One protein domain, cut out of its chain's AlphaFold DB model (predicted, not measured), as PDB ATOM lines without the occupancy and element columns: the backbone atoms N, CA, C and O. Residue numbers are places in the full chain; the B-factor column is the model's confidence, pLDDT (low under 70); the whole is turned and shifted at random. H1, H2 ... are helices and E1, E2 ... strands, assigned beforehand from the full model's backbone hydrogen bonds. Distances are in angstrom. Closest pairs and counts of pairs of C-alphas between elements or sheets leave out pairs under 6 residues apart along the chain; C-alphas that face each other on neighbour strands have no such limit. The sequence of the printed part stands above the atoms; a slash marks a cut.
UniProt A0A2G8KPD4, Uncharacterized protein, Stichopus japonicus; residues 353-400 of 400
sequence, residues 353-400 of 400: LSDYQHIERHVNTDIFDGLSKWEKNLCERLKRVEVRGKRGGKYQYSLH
ATOM      1  N   LEU A 353     -28.972  11.830 -16.336       86.50
ATOM      2  CA  LEU A 353     -27.977  11.585 -15.290       86.50
ATOM      3  C   LEU A 353     -27.010  12.767 -15.158       86.50
ATOM      4  O   LEU A 353     -26.630  13.113 -14.045       86.50
ATOM      5  N   SER A 354     -26.661  13.416 -16.274       86.62
ATOM      6  CA  SER A 354     -25.870  14.644 -16.252       86.62
ATOM      7  C   SER A 354     -26.578  15.756 -15.481       86.62
ATOM      8  O   SER A 354     -25.939  16.362 -14.633       86.62
ATOM      9  N   ASP A 355     -27.882  15.987 -15.681       86.06
ATOM     10  CA  ASP A 355     -28.619  17.008 -14.913       86.06
ATOM     11  C   ASP A 355     -28.556  16.706 -13.408       86.06
ATOM     12  O   ASP A 355     -28.274  17.583 -12.598       86.06
ATOM     13  N   TYR A 356     -28.742  15.436 -13.033       85.56
ATOM     14  CA  TYR A 356     -28.647  14.991 -11.641       85.56
ATOM     15  C   TYR A 356     -27.228  15.103 -11.059       85.56
ATOM     16  O   TYR A 356     -27.062  15.362  -9.872       85.56
ATOM     17  N   GLN A 357     -26.180  14.911 -11.859       85.44
ATOM     18  CA  GLN A 357     -24.801  15.099 -11.397       85.44
ATOM     19  C   GLN A 357     -24.476  16.579 -11.149       85.44
ATOM     20  O   GLN A 357     -23.686  16.882 -10.258       85.44
ATOM     21  N   HIS A 358     -25.136  17.497 -11.860       82.25
ATOM     22  CA  HIS A 358     -25.030  18.946 -11.659       82.25
ATOM     23  C   HIS A 358     -26.015  19.450 -10.588       82.25
ATOM     24  O   HIS A 358     -26.663  20.483 -10.759       82.25
ATOM     25  N   ILE A 359     -26.153  18.727  -9.470       79.31
ATOM     26  CA  ILE A 359     -26.913  19.224  -8.316       79.31
ATOM     27  C   ILE A 359     -26.218  20.467  -7.773       79.31
ATOM     28  O   ILE A 359     -25.151  20.400  -7.161       79.31
ATOM     29  N   GLU A 360     -26.866  21.607  -7.960       67.56
ATOM     30  CA  GLU A 360     -26.432  22.864  -7.385       67.56
ATOM     31  C   GLU A 360     -27.043  23.024  -5.994       67.56
ATOM     32  O   GLU A 360     -28.258  22.955  -5.805       67.56
ATOM     33  N   ARG A 361     -26.197  23.312  -5.004       60.19
ATOM     34  CA  ARG A 361     -26.639  23.824  -3.696       60.19
ATOM     35  C   ARG A 361     -26.719  25.349  -3.670       60.19
ATOM     36  O   ARG A 361     -26.838  25.933  -2.602       60.19
ATOM     37  N   HIS A 362     -26.590  26.007  -4.823       60.06
ATOM     38  CA  HIS A 362     -26.454  27.451  -4.847       60.06
ATOM     39  C   HIS A 362     -27.795  28.124  -4.543       60.06
ATOM     40  O   HIS A 362     -28.707  28.183  -5.381       60.06
ATOM     41  N   VAL A 363     -27.910  28.607  -3.311       63.94
ATOM     42  CA  VAL A 363     -28.981  29.491  -2.876       63.94
ATOM     43  C   VAL A 363     -28.482  30.920  -3.047       63.94
ATOM     44  O   VAL A 363     -27.375  31.243  -2.624       63.94
ATOM     45  N   ASN A 364     -29.281  31.763  -3.698       70.56
ATOM     46  CA  ASN A 364     -29.022  33.196  -3.721       70.56
ATOM     47  C   ASN A 364     -29.049  33.699  -2.267       70.56
ATOM     48  O   ASN A 364     -30.043  33.480  -1.572       70.56
ATOM     49  N   THR A 365     -27.954  34.308  -1.817       74.25
ATOM     50  CA  THR A 365     -27.746  34.725  -0.423       74.25
ATOM     51  C   THR A 365     -28.804  35.714   0.043       74.25
ATOM     52  O   THR A 365     -29.365  35.527   1.116       74.25
ATOM     53  N   ASP A 366     -29.185  36.665  -0.809       78.56
ATOM     54  CA  ASP A 366     -30.175  37.696  -0.480       78.56
ATOM     55  C   ASP A 366     -31.566  37.083  -0.268       78.56
ATOM     56  O   ASP A 366     -32.321  37.487   0.617       78.56
ATOM     57  N   ILE A 367     -31.902  36.058  -1.062       77.56
ATOM     58  CA  ILE A 367     -33.147  35.301  -0.890       77.56
ATOM     59  C   ILE A 367     -33.064  34.449   0.373       77.56
ATOM     60  O   ILE A 367     -34.021  34.422   1.139       77.56
ATOM     61  N   PHE A 368     -31.936  33.763   0.591       81.94
ATOM     62  CA  PHE A 368     -31.741  32.905   1.757       81.94
ATOM     63  C   PHE A 368     -31.875  33.700   3.051       81.94
ATOM     64  O   PHE A 368     -32.559  33.246   3.962       81.94
ATOM     65  N   ASP A 369     -31.294  34.895   3.126       83.00
ATOM     66  CA  ASP A 369     -31.301  35.718   4.331       83.00
ATOM     67  C   ASP A 369     -32.710  36.148   4.742       83.00
ATOM     68  O   ASP A 369     -33.008  36.141   5.942       83.00
ATOM     69  N   GLY A 370     -33.592  36.386   3.765       84.56
ATOM     70  CA  GLY A 370     -35.012  36.678   3.969       84.56
ATOM     71  C   GLY A 370     -35.888  35.478   4.356       84.56
ATOM     72  O   GLY A 370     -37.046  35.679   4.722       84.56
ATOM     73  N   LEU A 371     -35.376  34.241   4.299       87.12
ATOM     74  CA  LEU A 371     -36.126  33.042   4.686       87.12
ATOM     75  C   LEU A 371     -36.250  32.905   6.211       87.12
ATOM     76  O   LEU A 371     -35.348  33.249   6.983       87.12
ATOM     77  N   SER A 372     -37.351  32.302   6.656       90.56
ATOM     78  CA  SER A 372     -37.523  31.907   8.054       90.56
ATOM     79  C   SER A 372     -36.497  30.847   8.471       90.56
ATOM     80  O   SER A 372     -35.956  30.100   7.653       90.56
ATOM     81  N   LYS A 373     -36.258  30.707   9.784       88.62
ATOM     82  CA  LYS A 373     -35.351  29.670  10.321       88.62
ATOM     83  C   LYS A 373     -35.731  28.258   9.859       88.62
ATOM     84  O   LYS A 373     -34.854  27.425   9.648       88.62
ATOM     85  N   TRP A 374     -37.025  27.981   9.712       86.81
ATOM     86  CA  TRP A 374     -37.512  26.681   9.257       86.81
ATOM     87  C   TRP A 374     -37.237  26.452   7.762       86.81
ATOM     88  O   TRP A 374     -36.749  25.389   7.386       86.81
ATOM     89  N   GLU A 375     -37.464  27.461   6.919       85.12
ATOM     90  CA  GLU A 375     -37.165  27.400   5.481       85.12
ATOM     91  C   GLU A 375     -35.660  27.272   5.209       85.12
ATOM     92  O   GLU A 375     -35.267  26.468   4.367       85.12
ATOM     93  N   LYS A 376     -34.815  27.981   5.974       84.69
ATOM     94  CA  LYS A 376     -33.348  27.845   5.909       84.69
ATOM     95  C   LYS A 376     -32.909  26.397   6.155       84.69
ATOM     96  O   LYS A 376     -32.207  25.819   5.329       84.69
ATOM     97  N   ASN A 377     -33.427  25.774   7.216       84.69
ATOM     98  CA  ASN A 377     -33.170  24.361   7.522       84.69
ATOM     99  C   ASN A 377     -33.652  23.407   6.411       84.69
ATOM    100  O   ASN A 377     -33.036  22.373   6.160       84.69
ATOM    101  N   LEU A 378     -34.757  23.721   5.729       80.50
ATOM    102  CA  LEU A 378     -35.218  22.925   4.588       80.50
ATOM    103  C   LEU A 378     -34.303  23.056   3.374       80.50
ATOM    104  O   LEU A 378     -34.001  22.047   2.735       80.50
ATOM    105  N   CYS A 379     -33.847  24.269   3.061       79.38
ATOM    106  CA  CYS A 379     -32.906  24.514   1.971       79.38
ATOM    107  C   CYS A 379     -31.586  23.754   2.161       79.38
ATOM    108  O   CYS A 379     -31.019  23.283   1.181       79.38
ATOM    109  N   GLU A 380     -31.128  23.580   3.401       80.31
ATOM    110  CA  GLU A 380     -29.925  22.796   3.711       80.31
ATOM    111  C   GLU A 380     -30.114  21.286   3.493       80.31
ATOM    112  O   GLU A 380     -29.167  20.575   3.147       80.31
ATOM    113  N   ARG A 381     -31.340  20.780   3.674       82.44
ATOM    114  CA  ARG A 381     -31.661  19.349   3.541       82.44
ATOM    115  C   ARG A 381     -32.023  18.935   2.120       82.44
ATOM    116  O   ARG A 381     -31.851  17.770   1.770       82.44
ATOM    117  N   LEU A 382     -32.536  19.860   1.314       83.50
ATOM    118  CA  LEU A 382     -32.986  19.582  -0.044       83.50
ATOM    119  C   LEU A 382     -31.881  19.858  -1.064       83.50
ATOM    120  O   LEU A 382     -31.192  20.872  -1.029       83.50
ATOM    121  N   LYS A 383     -31.753  18.962  -2.039       84.06
ATOM    122  CA  LYS A 383     -30.885  19.143  -3.207       84.06
ATOM    123  C   LYS A 383     -31.698  19.705  -4.365       84.06
ATOM    124  O   LYS A 383     -32.823  19.260  -4.586       84.06
ATOM    125  N   ARG A 384     -31.136  20.648  -5.125       84.19
ATOM    126  CA  ARG A 384     -31.784  21.213  -6.316       84.19
ATOM    127  C   ARG A 384     -31.134  20.668  -7.584       84.19
ATOM    128  O   ARG A 384     -29.921  20.738  -7.740       84.19
ATOM    129  N   VAL A 385     -31.959  20.168  -8.495       86.94
ATOM    130  CA  VAL A 385     -31.566  19.812  -9.863       86.94
ATOM    131  C   VAL A 385     -32.199  20.801 -10.828       86.94
ATOM    132  O   VAL A 385     -33.409  21.040 -10.764       86.94
ATOM    133  N   GLU A 386     -31.398  21.354 -11.737       85.88
ATOM    134  CA  GLU A 386     -31.902  22.137 -12.862       85.88
ATOM    135  C   GLU A 386     -32.072  21.238 -14.087       85.88
ATOM    136  O   GLU A 386     -31.143  20.569 -14.521       85.88
ATOM    137  N   VAL A 387     -33.271  21.236 -14.662       83.69
ATOM    138  CA  VAL A 387     -33.607  20.478 -15.867       83.69
ATOM    139  C   VAL A 387     -34.007  21.445 -16.967       83.69
ATOM    140  O   VAL A 387     -34.781  22.388 -16.763       83.69
ATOM    141  N   ARG A 388     -33.511  21.198 -18.176       76.25
ATOM    142  CA  ARG A 388     -33.880  21.975 -19.357       76.25
ATOM    143  C   ARG A 388     -35.270  21.574 -19.846       76.25
ATOM    144  O   ARG A 388     -35.499  20.447 -20.273       76.25
ATOM    145  N   GLY A 389     -36.202  22.518 -19.850       72.00
ATOM    146  CA  GLY A 389     -37.524  22.334 -20.442       72.00
ATOM    147  C   GLY A 389     -37.655  22.932 -21.841       72.00
ATOM    148  O   GLY A 389     -36.680  23.279 -22.519       72.00
ATOM    149  N   LYS A 390     -38.904  23.036 -22.313       67.06
ATOM    150  CA  LYS A 390     -39.202  23.511 -23.675       67.06
ATOM    151  C   LYS A 390     -38.659  24.930 -23.896       67.06
ATOM    152  O   LYS A 390     -38.779  25.787 -23.026       67.06
ATOM    153  N   ARG A 391     -38.111  25.173 -25.096       67.25
ATOM    154  CA  ARG A 391     -37.560  26.471 -25.544       67.25
ATOM    155  C   ARG A 391     -36.432  27.026 -24.659       67.25
ATOM    156  O   ARG A 391     -36.255  28.232 -24.591       67.25
ATOM    157  N   GLY A 392     -35.673  26.156 -23.990       69.06
ATOM    158  CA  GLY A 392     -34.533  26.575 -23.166       69.06
ATOM    159  C   GLY A 392     -34.903  27.103 -21.780       69.06
ATOM    160  O   GLY A 392     -34.016  27.561 -21.072       69.06
ATOM    161  N   GLY A 393     -36.174  27.011 -21.368       73.75
ATOM    162  CA  GLY A 393     -36.558  27.337 -19.995       73.75
ATOM    163  C   GLY A 393     -35.889  26.399 -18.988       73.75
ATOM    164  O   GLY A 393     -35.826  25.192 -19.226       73.75
ATOM    165  N   LYS A 394     -35.408  26.945 -17.871       79.00
ATOM    166  CA  LYS A 394     -34.867  26.176 -16.745       79.00
ATOM    167  C   LYS A 394     -35.985  25.804 -15.773       79.00
ATOM    168  O   LYS A 394     -36.805  26.650 -15.421       79.00
ATOM    169  N   TYR A 395     -36.021  24.545 -15.348       81.62
ATOM    170  CA  TYR A 395     -36.972  24.029 -14.366       81.62
ATOM    171  C   TYR A 395     -36.207  23.439 -13.196       81.62
ATOM    172  O   TYR A 395     -35.279  22.667 -13.394       81.62
ATOM    173  N   GLN A 396     -36.612  23.788 -11.984       84.38
ATOM    174  CA  GLN A 396     -35.935  23.348 -10.772       84.38
ATOM    175  C   GLN A 396     -36.762  22.271 -10.075       84.38
ATOM    176  O   GLN A 396     -37.975  22.426  -9.903       84.38
ATOM    177  N   TYR A 397     -36.087  21.190  -9.694       84.81
ATOM    178  CA  TYR A 397     -36.639  20.083  -8.925       84.81
ATOM    179  C   TYR A 397     -35.881  19.946  -7.611       84.81
ATOM    180  O   TYR A 397     -34.656  19.845  -7.604       84.81
ATOM    181  N   SER A 398     -36.618  19.918  -6.509       84.25
ATOM    182  CA  SER A 398     -36.095  19.605  -5.186       84.25
ATOM    183  C   SER A 398     -36.152  18.096  -4.953       84.25
ATOM    184  O   SER A 398     -37.184  17.461  -5.190       84.25
ATOM    185  N   LEU A 399     -35.039  17.536  -4.493       82.69
ATOM    186  CA  LEU A 399     -34.850  16.128  -4.160       82.69
ATOM    187  C   LEU A 399     -34.443  16.016  -2.685       82.69
ATOM    188  O   LEU A 399     -33.695  16.862  -2.191       82.69
ATOM    189  N   HIS A 400     -34.945  14.989  -2.001       71.25
ATOM    190  CA  HIS A 400     -34.593  14.658  -0.616       71.25
ATOM    191  C   HIS A 400     -33.533  13.551  -0.584       71.25
ATOM    192  O   HIS A 400     -33.544  12.708  -1.510       71.25
TER     193      HIS A 400
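What this domain is: This is residues 353 to 400 of the 400 residues of an uncharacterized protein of Stichopus japonicus (UniProt A0A2G8KPD4). What shape does the eye meet first? A loose, elongated model has the long two-stranded hairpin of E1 and E2 at one end, with the short helix H1 beside E1, and two helices, H2 and H3, at the other end. After H1 the backbone travels along the length of the domain to H2, turns there, and comes back through H3 into the hairpin. What is it built of? The printed part has 48 residues with three named helices and two named strands, in the order H1, H2, H3, E1, E2; the sheet has the order E1 - E2 and is antiparallel, and the class is mixed, helices and strands. How large and how tight is it? It is loose, with a radius of gyration of the C-alphas of 12.2 A, and the C-alphas span 34 by 21 by 12 A.

How they stand to each other: What lies near the first helix? H1, residues 353 to 357, comes near E1, residues 383 to 388, with 5 pairs of C-alphas within 8 A; the closest C-alphas of the two are those of Tyr 356 and Val 385, 5.9 A apart. H1 is apart from H2, residues 365 to 369, and from H3, residues 373 to 381. How do the two helices at the other end stand? H2 and H3 are close but not clearly touching, with 1 pair of C-alphas within 8 A; the closest are those of Phe 368 and Lys 376, 6.7 A apart. H2 is apart from E1, and H3 is apart from E2, residues 394 to 399. How are the strands joined? E1 and E2 are a hairpin, antiparallel neighbours with 150 degrees between their N-to-C directions. The C-alphas of Arg 384 and Ser 398 face each other at 4.7 A, and N 385 and O 397, at 2.9 A, and N 387 and O 395, at 2.8 A, are among the pairs within hydrogen-bond range. What do the helix backbones show? In H1, H2 and H3 every O i to N i+4 pair is within hydrogen-bond range.

Where its parts are: Where do the helices run? H1, residues 353 to 357, begins at C-alpha 353, (-27.977, 11.585, -15.290), and measures 6.1 A from first to last C-alpha. H2, residues 365 to 369, measures 6.0 A, and H3, residues 373 to 381, is the longest helix by residues at 12.9 A. Where do the strands run? E1, residues 383 to 388, begins at C-alpha 383, (-30.885, 19.143, -3.207), and measures 16.7 A. E2, residues 394 to 399, measures 16.1 A and ends at C-alpha 399, (-34.850, 16.128, -4.160).

The domain as a whole: How far does it reach? The two C-alphas farthest apart are those of Lys 373 and Arg 391, 36.1 A, while the first and last printed C-alphas, of Leu 353 and His 400, are 16.4 A apart. Is the printed part unbroken, and how are its elements linked? The printed part has no cut, and it ends at residue 400, the chain's last residue. The links H2 to H3, H3 to E1 and E1 to E2 are tight, the link H1 to H2, with 7 residues between them, is short, and no link is long. Where is the model's confidence low? The mean pLDDT of the printed part is 79.7, and 7 residues are under 70, namely residues 360 to 363 between H1 and H2, and residues 390 to 392 between E1 and E2.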